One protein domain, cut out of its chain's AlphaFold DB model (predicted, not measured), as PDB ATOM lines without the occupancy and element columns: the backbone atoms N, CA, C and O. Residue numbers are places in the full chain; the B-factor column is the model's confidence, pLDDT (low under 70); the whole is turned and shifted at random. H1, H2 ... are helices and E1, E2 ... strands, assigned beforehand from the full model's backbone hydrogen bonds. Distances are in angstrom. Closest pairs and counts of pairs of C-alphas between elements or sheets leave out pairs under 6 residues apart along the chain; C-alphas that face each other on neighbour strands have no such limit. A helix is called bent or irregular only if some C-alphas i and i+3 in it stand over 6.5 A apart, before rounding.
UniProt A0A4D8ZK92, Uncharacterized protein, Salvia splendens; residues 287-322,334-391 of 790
ATOM      1  N   PRO A 287     120.532 126.024 165.566       79.31
ATOM      2  CA  PRO A 287     120.178 126.690 164.308       79.31
ATOM      3  C   PRO A 287     120.259 125.818 163.031       79.31
ATOM      4  O   PRO A 287     119.426 126.009 162.144       79.31
ATOM      5  N   PRO A 288     121.167 124.819 162.907       80.81
ATOM      6  CA  PRO A 288     121.141 123.862 161.795       80.81
ATOM      7  C   PRO A 288     119.875 123.000 161.682       80.81
ATOM      8  O   PRO A 288     119.608 122.476 160.601       80.81
ATOM      9  N   LEU A 289     119.099 122.825 162.758       82.44
ATOM     10  CA  LEU A 289     117.936 121.934 162.790       82.44
ATOM     11  C   LEU A 289     116.872 122.346 161.766       82.44
ATOM     12  O   LEU A 289     116.375 121.485 161.044       82.44
ATOM     13  N   LYS A 290     116.573 123.648 161.646       81.56
ATOM     14  CA  LYS A 290     115.578 124.160 160.691       81.56
ATOM     15  C   LYS A 290     115.907 123.783 159.234       81.56
ATOM     16  O   LYS A 290     115.135 123.007 158.667       81.56
ATOM     17  N   PRO A 291     117.033 124.217 158.635       74.81
ATOM     18  CA  PRO A 291     117.325 123.907 157.238       74.81
ATOM     19  C   PRO A 291     117.528 122.406 156.983       74.81
ATOM     20  O   PRO A 291     117.118 121.900 155.938       74.81
ATOM     21  N   LEU A 292     118.089 121.660 157.946       77.69
ATOM     22  CA  LEU A 292     118.194 120.202 157.830       77.69
ATOM     23  C   LEU A 292     116.814 119.531 157.829       77.69
ATOM     24  O   LEU A 292     116.590 118.626 157.029       77.69
ATOM     25  N   SER A 293     115.877 119.982 158.669       78.69
ATOM     26  CA  SER A 293     114.520 119.425 158.720       78.69
ATOM     27  C   SER A 293     113.704 119.726 157.462       78.69
ATOM     28  O   SER A 293     113.037 118.824 156.957       78.69
ATOM     29  N   GLN A 294     113.801 120.937 156.898       73.94
ATOM     30  CA  GLN A 294     113.081 121.308 155.675       73.94
ATOM     31  C   GLN A 294     113.571 120.475 154.477       73.94
ATOM     32  O   GLN A 294     112.762 119.880 153.764       73.94
ATOM     33  N   VAL A 295     114.895 120.327 154.316       71.12
ATOM     34  CA  VAL A 295     115.489 119.462 153.278       71.12
ATOM     35  C   VAL A 295     115.131 117.989 153.497       71.12
ATOM     36  O   VAL A 295     114.703 117.317 152.558       71.12
ATOM     37  N   ALA A 296     115.275 117.470 154.720       67.44
ATOM     38  CA  ALA A 296     115.022 116.059 155.000       67.44
ATOM     39  C   ALA A 296     113.534 115.678 154.889       67.44
ATOM     40  O   ALA A 296     113.241 114.561 154.471       67.44
ATOM     41  N   THR A 297     112.606 116.594 155.189       66.06
ATOM     42  CA  THR A 297     111.155 116.363 155.038       66.06
ATOM     43  C   THR A 297     110.759 116.240 153.566       66.06
ATOM     44  O   THR A 297     109.997 115.348 153.210       66.06
ATOM     45  N   ILE A 298     111.324 117.067 152.677       60.72
ATOM     46  CA  ILE A 298     111.041 117.001 151.228       60.72
ATOM     47  C   ILE A 298     111.579 115.710 150.588       60.72
ATOM     48  O   ILE A 298     111.028 115.230 149.599       60.72
ATOM     49  N   LEU A 299     112.618 115.107 151.170       56.44
ATOM     50  CA  LEU A 299     113.165 113.821 150.726       56.44
ATOM     51  C   LEU A 299     112.331 112.607 151.185       56.44
ATOM     52  O   LEU A 299     112.635 111.478 150.794       56.44
ATOM     53  N   GLN A 300     111.268 112.804 151.975       53.03
ATOM     54  CA  GLN A 300     110.335 111.741 152.345       53.03
ATOM     55  C   GLN A 300     109.243 111.574 151.282       53.03
ATOM     56  O   GLN A 300     108.272 112.326 151.220       53.03
ATOM     57  N   VAL A 301     109.378 110.537 150.454       38.44
ATOM     58  CA  VAL A 301     108.330 110.142 149.504       38.44
ATOM     59  C   VAL A 301     107.081 109.676 150.269       38.44
ATOM     60  O   VAL A 301     107.178 108.942 151.251       38.44
ATOM     61  N   TYR A 302     105.901 110.089 149.795       39.12
ATOM     62  CA  TYR A 302     104.590 110.000 150.466       39.12
ATOM     63  C   TYR A 302     104.048 108.578 150.767       39.12
ATOM     64  O   TYR A 302     102.896 108.415 151.167       39.12
ATOM     65  N   THR A 303     104.850 107.528 150.590       30.20
ATOM     66  CA  THR A 303     104.452 106.116 150.683       30.20
ATOM     67  C   THR A 303     105.092 105.427 151.893       30.20
ATOM     68  O   THR A 303     106.017 104.631 151.750       30.20
ATOM     69  N   GLY A 304     104.588 105.722 153.098       42.47
ATOM     70  CA  GLY A 304     104.985 105.027 154.338       42.47
ATOM     71  C   GLY A 304     106.225 105.579 155.056       42.47
ATOM     72  O   GLY A 304     106.928 104.820 155.719       42.47
ATOM     73  N   GLY A 305     106.512 106.878 154.915       58.69
ATOM     74  CA  GLY A 305     107.674 107.537 155.525       58.69
ATOM     75  C   GLY A 305     107.648 107.670 157.059       58.69
ATOM     76  O   GLY A 305     106.630 107.480 157.723       58.69
ATOM     77  N   ILE A 306     108.805 108.042 157.619       65.62
ATOM     78  CA  ILE A 306     108.997 108.379 159.041       65.62
ATOM     79  C   ILE A 306     108.291 109.712 159.335       65.62
ATOM     80  O   ILE A 306     108.577 110.696 158.668       65.62
ATOM     81  N   GLY A 307     107.416 109.789 160.341       68.25
ATOM     82  CA  GLY A 307     106.703 111.038 160.661       68.25
ATOM     83  C   GLY A 307     107.634 112.219 160.988       68.25
ATOM     84  O   GLY A 307     108.709 112.027 161.556       68.25
ATOM     85  N   SER A 308     107.209 113.448 160.683       72.88
ATOM     86  CA  SER A 308     108.012 114.680 160.827       72.88
ATOM     87  C   SER A 308     108.605 114.884 162.229       72.88
ATOM     88  O   SER A 308     109.792 115.171 162.358       72.88
ATOM     89  N   TYR A 309     107.826 114.656 163.289       76.50
ATOM     90  CA  TYR A 309     108.311 114.703 164.678       76.50
ATOM     91  C   TYR A 309     109.387 113.642 164.965       76.50
ATOM     92  O   TYR A 309     110.385 113.934 165.615       76.50
ATOM     93  N   ALA A 310     109.254 112.434 164.411       77.25
ATOM     94  CA  ALA A 310     110.263 111.385 164.545       77.25
ATOM     95  C   ALA A 310     111.548 111.721 163.759       77.25
ATOM     96  O   ALA A 310     112.648 111.503 164.263       77.25
ATOM     97  N   LEU A 311     111.424 112.325 162.570       81.38
ATOM     98  CA  LEU A 311     112.554 112.864 161.805       81.38
ATOM     99  C   LEU A 311     113.288 113.977 162.580       81.38
ATOM    100  O   LEU A 311     114.520 113.986 162.626       81.38
ATOM    101  N   LEU A 312     112.548 114.880 163.227       81.81
ATOM    102  CA  LEU A 312     113.110 115.918 164.095       81.81
ATOM    103  C   LEU A 312     113.842 115.317 165.301       81.81
ATOM    104  O   LEU A 312     114.970 115.725 165.572       81.81
ATOM    105  N   SER A 313     113.279 114.298 165.958       82.81
ATOM    106  CA  SER A 313     113.958 113.560 167.035       82.81
ATOM    107  C   SER A 313     115.284 112.937 166.573       82.81
ATOM    108  O   SER A 313     116.292 113.031 167.273       82.81
ATOM    109  N   MET A 314     115.334 112.361 165.365       84.56
ATOM    110  CA  MET A 314     116.583 111.843 164.779       84.56
ATOM    111  C   MET A 314     117.607 112.963 164.517       84.56
ATOM    112  O   MET A 314     118.791 112.809 164.819       84.56
ATOM    113  N   LEU A 315     117.170 114.109 163.986       83.75
ATOM    114  CA  LEU A 315     118.046 115.263 163.753       83.75
ATOM    115  C   LEU A 315     118.593 115.846 165.065       83.75
ATOM    116  O   LEU A 315     119.791 116.116 165.150       83.75
ATOM    117  N   ILE A 316     117.756 115.982 166.097       84.19
ATOM    118  CA  ILE A 316     118.152 116.433 167.440       84.19
ATOM    119  C   ILE A 316     119.168 115.463 168.052       84.19
ATOM    120  O   ILE A 316     120.220 115.900 168.524       84.19
ATOM    121  N   GLY A 317     118.907 114.153 167.983       81.19
ATOM    122  CA  GLY A 317     119.842 113.120 168.433       81.19
ATOM    123  C   GLY A 317     121.220 113.259 167.777       81.19
ATOM    124  O   GLY A 317     122.232 113.349 168.472       81.19
ATOM    125  N   MET A 318     121.278 113.375 166.446       83.00
ATOM    126  CA  MET A 318     122.546 113.599 165.741       83.00
ATOM    127  C   MET A 318     123.229 114.913 166.154       83.00
ATOM    128  O   MET A 318     124.427 114.909 166.448       83.00
ATOM    129  N   LEU A 319     122.502 116.038 166.175       79.81
ATOM    130  CA  LEU A 319     123.072 117.362 166.461       79.81
ATOM    131  C   LEU A 319     123.657 117.450 167.878       79.81
ATOM    132  O   LEU A 319     124.633 118.172 168.091       79.81
ATOM    133  N   ARG A 320     123.141 116.656 168.822       77.81
ATOM    134  CA  ARG A 320     123.720 116.521 170.162       77.81
ATOM    135  C   ARG A 320     125.105 115.866 170.153       77.81
ATOM    136  O   ARG A 320     125.982 116.404 170.818       77.81
ATOM    137  N   THR A 321     125.369 114.847 169.319       69.06
ATOM    138  CA  THR A 321     126.731 114.256 169.197       69.06
ATOM    139  C   THR A 321     127.810 115.272 168.796       69.06
ATOM    140  O   THR A 321     128.989 115.071 169.079       69.06
ATOM    141  N   HIS A 322     127.419 116.361 168.128       66.06
ATOM    142  CA  HIS A 322     128.320 117.404 167.644       66.06
ATOM    143  C   HIS A 322     128.490 118.582 168.619       66.06
ATOM    144  O   HIS A 322     129.314 119.460 168.359       66.06
ATOM    145  N   GLY A 334     125.901 121.020 154.796       65.31
ATOM    146  CA  GLY A 334     126.140 119.905 153.886       65.31
ATOM    147  C   GLY A 334     126.909 118.744 154.528       65.31
ATOM    148  O   GLY A 334     126.652 117.591 154.189       65.31
ATOM    149  N   VAL A 335     127.804 119.011 155.486       71.44
ATOM    150  CA  VAL A 335     128.467 117.956 156.279       71.44
ATOM    151  C   VAL A 335     127.483 117.340 157.268       71.44
ATOM    152  O   VAL A 335     127.427 116.120 157.370       71.44
ATOM    153  N   LEU A 336     126.668 118.151 157.949       74.81
ATOM    154  CA  LEU A 336     125.641 117.646 158.869       74.81
ATOM    155  C   LEU A 336     124.589 116.789 158.144       74.81
ATOM    156  O   LEU A 336     124.207 115.737 158.645       74.81
ATOM    157  N   LEU A 337     124.177 117.183 156.936       72.69
ATOM    158  CA  LEU A 337     123.247 116.420 156.101       72.69
ATOM    159  C   LEU A 337     123.855 115.089 155.621       72.69
ATOM    160  O   LEU A 337     123.187 114.058 155.647       72.69
ATOM    161  N   VAL A 338     125.136 115.078 155.234       72.12
ATOM    162  CA  VAL A 338     125.854 113.835 154.893       72.12
ATOM    163  C   VAL A 338     126.021 112.938 156.123       72.12
ATOM    164  O   VAL A 338     125.767 111.739 156.022       72.12
ATOM    165  N   ASN A 339     126.373 113.502 157.284       74.44
ATOM    166  CA  ASN A 339     126.455 112.768 158.548       74.44
ATOM    167  C   ASN A 339     125.106 112.138 158.922       74.44
ATOM    168  O   ASN A 339     125.091 111.007 159.392       74.44
ATOM    169  N   PHE A 340     123.985 112.826 158.680       79.88
ATOM    170  CA  PHE A 340     122.643 112.314 158.960       79.88
ATOM    171  C   PHE A 340     122.334 111.044 158.155       79.88
ATOM    172  O   PHE A 340     121.934 110.028 158.727       79.88
ATOM    173  N   PHE A 341     122.579 111.070 156.840       77.19
ATOM    174  CA  PHE A 341     122.345 109.911 155.972       77.19
ATOM    175  C   PHE A 341     123.348 108.770 156.207       77.19
ATOM    176  O   PHE A 341     122.957 107.606 156.192       77.19
ATOM    177  N   ASP A 342     124.613 109.076 156.486       74.94
ATOM    178  CA  ASP A 342     125.639 108.089 156.857       74.94
ATOM    179  C   ASP A 342     125.318 107.422 158.213       74.94
ATOM    180  O   ASP A 342     125.383 106.197 158.352       74.94
ATOM    181  N   LEU A 343     124.879 108.202 159.206       77.75
ATOM    182  CA  LEU A 343     124.494 107.701 160.525       77.75
ATOM    183  C   LEU A 343     123.247 106.810 160.455       77.75
ATOM    184  O   LEU A 343     123.312 105.643 160.839       77.75
ATOM    185  N   TYR A 344     122.129 107.331 159.949       80.25
ATOM    186  CA  TYR A 344     120.840 106.633 160.010       80.25
ATOM    187  C   TYR A 344     120.558 105.711 158.819       80.25
ATOM    188  O   TYR A 344     119.793 104.762 158.968       80.25
ATOM    189  N   GLY A 345     121.186 105.948 157.665       72.00
ATOM    190  CA  GLY A 345     121.036 105.123 156.461       72.00
ATOM    191  C   GLY A 345     122.125 104.065 156.261       72.00
ATOM    192  O   GLY A 345     121.943 103.180 155.428       72.00
ATOM    193  N   CYS A 346     123.257 104.128 156.979       71.00
ATOM    194  CA  CYS A 346     124.368 103.174 156.806       71.00
ATOM    195  C   CYS A 346     124.976 102.618 158.107       71.00
ATOM    196  O   CYS A 346     125.517 101.512 158.078       71.00
ATOM    197  N   LYS A 347     124.926 103.344 159.235       76.69
ATOM    198  CA  LYS A 347     125.621 102.949 160.481       76.69
ATOM    199  C   LYS A 347     124.715 102.470 161.612       76.69
ATOM    200  O   LYS A 347     125.172 101.679 162.438       76.69
ATOM    201  N   LEU A 348     123.469 102.938 161.687       79.56
ATOM    202  CA  LEU A 348     122.545 102.530 162.741       79.56
ATOM    203  C   LEU A 348     122.168 101.052 162.581       79.56
ATOM    204  O   LEU A 348     121.528 100.657 161.608       79.56
ATOM    205  N   ASN A 349     122.506 100.243 163.583       82.31
ATOM    206  CA  ASN A 349     122.011  98.878 163.693       82.31
ATOM    207  C   ASN A 349     120.533  98.889 164.118       82.31
ATOM    208  O   ASN A 349     120.217  98.794 165.305       82.31
ATOM    209  N   THR A 350     119.624  98.990 163.146       81.44
ATOM    210  CA  THR A 350     118.181  99.027 163.415       81.44
ATOM    211  C   THR A 350     117.626  97.730 163.995       81.44
ATOM    212  O   THR A 350     116.473  97.754 164.399       81.44
ATOM    213  N   ALA A 351     118.382  96.626 164.075       79.81
ATOM    214  CA  ALA A 351     117.924  95.408 164.744       79.81
ATOM    215  C   ALA A 351     117.917  95.574 166.273       79.81
ATOM    216  O   ALA A 351     116.880  95.387 166.910       79.81
ATOM    217  N   ASP A 352     119.056  95.992 166.835       81.31
ATOM    218  CA  ASP A 352     119.309  95.960 168.284       81.31
ATOM    219  C   ASP A 352     119.257  97.347 168.951       81.31
ATOM    220  O   ASP A 352     119.118  97.434 170.172       81.31
ATOM    221  N   VAL A 353     119.358  98.435 168.175       82.19
ATOM    222  CA  VAL A 353     119.514  99.808 168.691       82.19
ATOM    223  C   VAL A 353     118.270 100.661 168.427       82.19
ATOM    224  O   VAL A 353     117.698 100.638 167.336       82.19
ATOM    225  N   GLY A 354     117.859 101.425 169.440       80.88
ATOM    226  CA  GLY A 354     116.889 102.515 169.345       80.88
ATOM    227  C   GLY A 354     117.541 103.886 169.550       80.88
ATOM    228  O   GLY A 354     118.670 103.988 170.031       80.88
ATOM    229  N   ILE A 355     116.831 104.941 169.155       84.00
ATOM    230  CA  ILE A 355     117.285 106.338 169.181       84.00
ATOM    231  C   ILE A 355     116.555 107.067 170.312       84.00
ATOM    232  O   ILE A 355     115.324 107.052 170.329       84.00
ATOM    233  N   SER A 356     117.274 107.725 171.223       80.25
ATOM    234  CA  SER A 356     116.664 108.543 172.281       80.25
ATOM    235  C   SER A 356     116.998 110.026 172.147       80.25
ATOM    236  O   SER A 356     118.070 110.414 171.682       80.25
ATOM    237  N   CYS A 357     116.053 110.853 172.594       68.56
ATOM    238  CA  CYS A 357     116.249 112.275 172.873       68.56
ATOM    239  C   CYS A 357     116.375 112.566 174.384       68.56
ATOM    240  O   CYS A 357     116.617 113.714 174.758       68.56
ATOM    241  N   ASN A 358     116.245 111.551 175.245       64.25
ATOM    242  CA  ASN A 358     116.223 111.671 176.702       64.25
ATOM    243  C   ASN A 358     117.560 111.237 177.327       64.25
ATOM    244  O   ASN A 358     118.146 110.229 176.944       64.25
ATOM    245  N   GLY A 359     118.039 111.986 178.325       59.31
ATOM    246  CA  GLY A 359     119.339 111.734 178.964       59.31
ATOM    247  C   GLY A 359     120.537 112.112 178.082       59.31
ATOM    248  O   GLY A 359     120.392 112.866 177.122       59.31
ATOM    249  N   GLU A 360     121.732 111.634 178.435       56.47
ATOM    250  CA  GLU A 360     122.995 111.948 177.737       56.47
ATOM    251  C   GLU A 360     123.254 111.043 176.517       56.47
ATOM    252  O   GLU A 360     123.883 111.461 175.546       56.47
ATOM    253  N   CYS A 361     122.733 109.810 176.530       59.62
ATOM    254  CA  CYS A 361     122.955 108.816 175.480       59.62
ATOM    255  C   CYS A 361     121.889 108.883 174.376       59.62
ATOM    256  O   CYS A 361     120.712 108.629 174.602       59.62
ATOM    257  N   ILE A 362     122.335 109.127 173.144       72.88
ATOM    258  CA  ILE A 362     121.483 109.246 171.942       72.88
ATOM    259  C   ILE A 362     121.030 107.879 171.392       72.88
ATOM    260  O   ILE A 362     120.104 107.795 170.584       72.88
ATOM    261  N   PHE A 363     121.657 106.791 171.845       81.88
ATOM    262  CA  PHE A 363     121.355 105.422 171.437       81.88
ATOM    263  C   PHE A 363     121.145 104.521 172.652       81.88
ATOM    264  O   PHE A 363     121.904 104.597 173.619       81.88
ATOM    265  N   PHE A 364     120.156 103.633 172.565       80.56
ATOM    266  CA  PHE A 364     119.840 102.641 173.591       80.56
ATOM    267  C   PHE A 364     119.693 101.239 172.993       80.56
ATOM    268  O   PHE A 364     119.384 101.080 171.814       80.56
ATOM    269  N   GLU A 365     119.886 100.204 173.807       80.69
ATOM    270  CA  GLU A 365     119.659  98.818 173.394       80.69
ATOM    271  C   GLU A 365     118.168  98.469 173.533       80.69
ATOM    272  O   GLU A 365     117.578  98.563 174.613       80.69
ATOM    273  N   LYS A 366     117.526  98.055 172.436       81.56
ATOM    274  CA  LYS A 366     116.076  97.796 172.408       81.56
ATOM    275  C   LYS A 366     115.632  96.726 173.396       81.56
ATOM    276  O   LYS A 366     114.498  96.776 173.871       81.56
ATOM    277  N   TYR A 367     116.496  95.749 173.664       76.44
ATOM    278  CA  TYR A 367     116.214  94.652 174.582       76.44
ATOM    279  C   TYR A 367     116.000  95.167 176.012       76.44
ATOM    280  O   TYR A 367     114.959  94.900 176.609       76.44
ATOM    281  N   SER A 368     116.922  95.987 176.527       72.50
ATOM    282  CA  SER A 368     116.830  96.552 177.880       72.50
ATOM    283  C   SER A 368     115.722  97.608 178.016       72.50
ATOM    284  O   SER A 368     115.056  97.653 179.049       72.50
ATOM    285  N   HIS A 369     115.437  98.383 176.963       65.06
ATOM    286  CA  HIS A 369     114.353  99.384 176.959       65.06
ATOM    287  C   HIS A 369     112.965  98.834 176.556       65.06
ATOM    288  O   HIS A 369     112.010  99.605 176.467       65.06
ATOM    289  N   ARG A 370     112.810  97.519 176.325       69.50
ATOM    290  CA  ARG A 370     111.548  96.868 175.889       69.50
ATOM    291  C   ARG A 370     110.989  97.347 174.531       69.50
ATOM    292  O   ARG A 370     109.792  97.240 174.285       69.50
ATOM    293  N   PHE A 371     111.851  97.812 173.624       70.12
ATOM    294  CA  PHE A 371     111.510  98.131 172.224       70.12
ATOM    295  C   PHE A 371     111.736  96.951 171.255       70.12
ATOM    296  O   PHE A 371     111.572  97.101 170.043       70.12
ATOM    297  N   SER A 372     112.148  95.781 171.753       66.50
ATOM    298  CA  SER A 372     112.289  94.577 170.928       66.50
ATOM    299  C   SER A 372     110.917  93.981 170.599       66.50
ATOM    300  O   SER A 372     110.138  93.689 171.503       66.50
ATOM    301  N   VAL A 373     110.635  93.780 169.309       67.94
ATOM    302  CA  VAL A 373     109.412  93.130 168.815       67.94
ATOM    303  C   VAL A 373     109.804  91.865 168.063       67.94
ATOM    304  O   VAL A 373     110.511  91.924 167.053       67.94
ATOM    305  N   GLU A 374     109.344  90.715 168.552       61.22
ATOM    306  CA  GLU A 374     109.671  89.418 167.963       61.22
ATOM    307  C   GLU A 374     109.156  89.314 166.515       61.22
ATOM    308  O   GLU A 374     108.094  89.829 166.157       61.22
ATOM    309  N   GLY A 375     109.981  88.741 165.634       61.59
ATOM    310  CA  GLY A 375     109.739  88.725 164.189       61.59
ATOM    311  C   GLY A 375     109.836  90.088 163.478       61.59
ATOM    312  O   GLY A 375     109.615  90.136 162.269       61.59
ATOM    313  N   ARG A 376     110.154  91.197 164.172       68.88
ATOM    314  CA  ARG A 376     110.257  92.554 163.582       68.88
ATOM    315  C   ARG A 376     111.408  93.394 164.140       68.88
ATOM    316  O   ARG A 376     111.280  94.609 164.300       68.88
ATOM    317  N   SER A 377     112.548  92.761 164.406       68.56
ATOM    318  CA  SER A 377     113.738  93.436 164.939       68.56
ATOM    319  C   SER A 377     114.165  94.655 164.113       68.56
ATOM    320  O   SER A 377     114.533  95.659 164.704       68.56
ATOM    321  N   SER A 378     114.053  94.617 162.780       73.56
ATOM    322  CA  SER A 378     114.527  95.657 161.848       73.56
ATOM    323  C   SER A 378     113.779  97.001 161.864       73.56
ATOM    324  O   SER A 378     114.224  97.937 161.195       73.56
ATOM    325  N   LEU A 379     112.664  97.130 162.596       78.00
ATOM    326  CA  LEU A 379     111.920  98.394 162.705       78.00
ATOM    327  C   LEU A 379     112.761  99.479 163.395       78.00
ATOM    328  O   LEU A 379     113.366  99.227 164.435       78.00
ATOM    329  N   ILE A 380     112.752 100.709 162.876       78.62
ATOM    330  CA  ILE A 380     113.378 101.851 163.561       78.62
ATOM    331  C   ILE A 380     112.624 102.116 164.872       78.62
ATOM    332  O   ILE A 380     111.412 102.319 164.867       78.62
ATOM    333  N   ALA A 381     113.351 102.118 165.991       81.81
ATOM    334  CA  ALA A 381     112.833 102.483 167.305       81.81
ATOM    335  C   ALA A 381     113.313 103.892 167.672       81.81
ATOM    336  O   ALA A 381     114.514 104.157 167.654       81.81
ATOM    337  N   ILE A 382     112.376 104.774 168.014       79.31
ATOM    338  CA  ILE A 382     112.634 106.129 168.510       79.31
ATOM    339  C   ILE A 382     111.854 106.281 169.815       79.31
ATOM    340  O   ILE A 382     110.660 105.978 169.859       79.31
ATOM    341  N   GLU A 383     112.527 106.724 170.872       77.25
ATOM    342  CA  GLU A 383     111.882 107.149 172.111       77.25
ATOM    343  C   GLU A 383     111.301 108.556 171.908       77.25
ATOM    344  O   GLU A 383     112.017 109.482 171.526       77.25
ATOM    345  N   ASP A 384     109.998 108.714 172.143       71.31
ATOM    346  CA  ASP A 384     109.345 110.026 172.170       71.31
ATOM    347  C   ASP A 384     109.788 110.774 173.442       71.31
ATOM    348  O   ASP A 384     109.495 110.288 174.539       71.31
ATOM    349  N   PRO A 385     110.469 111.935 173.337       64.31
ATOM    350  CA  PRO A 385     110.988 112.638 174.508       64.31
ATOM    351  C   PRO A 385     109.909 112.991 175.543       64.31
ATOM    352  O   PRO A 385     110.192 112.985 176.740       64.31
ATOM    353  N   GLN A 386     108.661 113.217 175.112       62.66
ATOM    354  CA  GLN A 386     107.547 113.573 176.001       62.66
ATOM    355  C   GLN A 386     106.787 112.351 176.572       62.66
ATOM    356  O   GLN A 386     105.895 112.502 177.416       62.66
ATOM    357  N   ALA A 387     107.119 111.120 176.160       53.03
ATOM    358  CA  ALA A 387     106.403 109.913 176.575       53.03
ATOM    359  C   ALA A 387     106.837 109.405 177.963       53.03
ATOM    360  O   ALA A 387     107.667 108.505 178.101       53.03
ATOM    361  N   ARG A 388     106.204 109.922 179.026       47.16
ATOM    362  CA  ARG A 388     106.372 109.377 180.386       47.16
ATOM    363  C   ARG A 388     106.010 107.884 180.415       47.16
ATOM    364  O   ARG A 388     104.895 107.503 180.065       47.16
ATOM    365  N   SER A 389     106.939 107.050 180.891       45.16
ATOM    366  CA  SER A 389     106.743 105.600 181.055       45.16
ATOM    367  C   SER A 389     105.421 105.277 181.763       45.16
ATOM    368  O   SER A 389     105.114 105.857 182.806       45.16
ATOM    369  N   ALA A 390     104.669 104.302 181.245       42.06
ATOM    370  CA  ALA A 390     103.412 103.854 181.851       42.06
ATOM    371  C   ALA A 390     103.593 103.404 183.313       42.06
ATOM    372  O   ALA A 390     102.731 103.666 184.147       42.06
ATOM    373  N   PHE A 391     104.749 102.818 183.651       41.41
ATOM    374  CA  PHE A 391     105.097 102.456 185.028       41.41
ATOM    375  C   PHE A 391     105.408 103.682 185.893       41.41
ATOM    376  O   PHE A 391     105.031 103.704 187.059       41.41
TER     377      PHE A 391
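Overview. This is residues 287 to 322 and 334 to 391 of the 790 residues of an uncharacterized protein of Salvia splendens (UniProt A0A4D8ZK92). Three helices form a loose triangle, with H1 and H2 folded back on each other as a helical hairpin and H3 set at a large angle to both. H2 lies between H1 and a small two-stranded hairpin, E1 and E2, which is set among loops; a long unnamed stretch, residues 366 to 391, folds back to pair with E1 before running off to the last printed residue. The printed part has 94 residues, with three named helices and two named strands in the order H1, H2, H3, E1, E2; the sheet E1 - E2 is antiparallel. The class is mostly helix, although only 44 of the 94 residues are in named elements. The whole is compact, with a radius of gyration of the C-alphas of 13.5 A and spans of 38 by 30 by 23 A.

Along the chain. H1 is residues 289 to 298, 14.3 A from first to last C-alpha, and begins at C-alpha 289 (117.936, 121.934, 162.790). H2, residues 308 to 321, is 20.5 A long. After the cut, H3, residues 334 to 347, is 18.2 A long, beginning at C-alpha 334 (126.140, 119.905, 153.886); it is neither bent nor irregular, but only just: C-alphas 344 and 347 are 6.1 A apart. Strand E1 is residues 353 to 355, and strand E2 is residues 363 to 365, ending at C-alpha 365 (119.659, 98.818, 173.394).

Arrangement. H1 and H2 touch, their closest C-alphas being those of Ser 293 and Leu 312 at 6.6 A, with a steep tilt of 44 degrees, opposite ways. H3 is close to H1 but not clearly touching: the closest C-alphas, of Leu 292 and Leu 337, are 6.5 A apart, at a steep tilt of 61 degrees, the same way. H3 is also close to H2 but not clearly touching, about perpendicular at 78 degrees, with the C-alphas of Met 318 and Phe 340 closest at 6.9 A. Every O i to N i+4 pair is within hydrogen-bond range in H1 and H3, and 9 of 10 in H2. The closest C-alphas of H2 and E1 are those of Met 314 and Ile 355, 7.1 A apart. E1 and E2 form an antiparallel hairpin, with N 354 and O 364 at 2.8 A and N 364 and O 354 at 3.0 A, within hydrogen-bond range. Residues 354 to 355 of E1 also pair with residues 381 to 382, parallel. H1 is apart from both strands, and H2 is only just apart from E2, at 8.4 A.

Size, cuts and confidence. The C-alphas farthest apart, those of Gly 334 and Phe 391, are 41.4 A apart. Residues 323 to 333 are not printed, and C-alphas 322 and 334 are 14.2 A apart across the cut. Of the links printed whole, H3 to E1 is tight, and H1 to H2 and E1 to E2 are short. The mean pLDDT of the printed part is 70.8; 35 residues are under 70, among them residues 296 to 307, 357 to 361, 372 to 377 and 385 to 391.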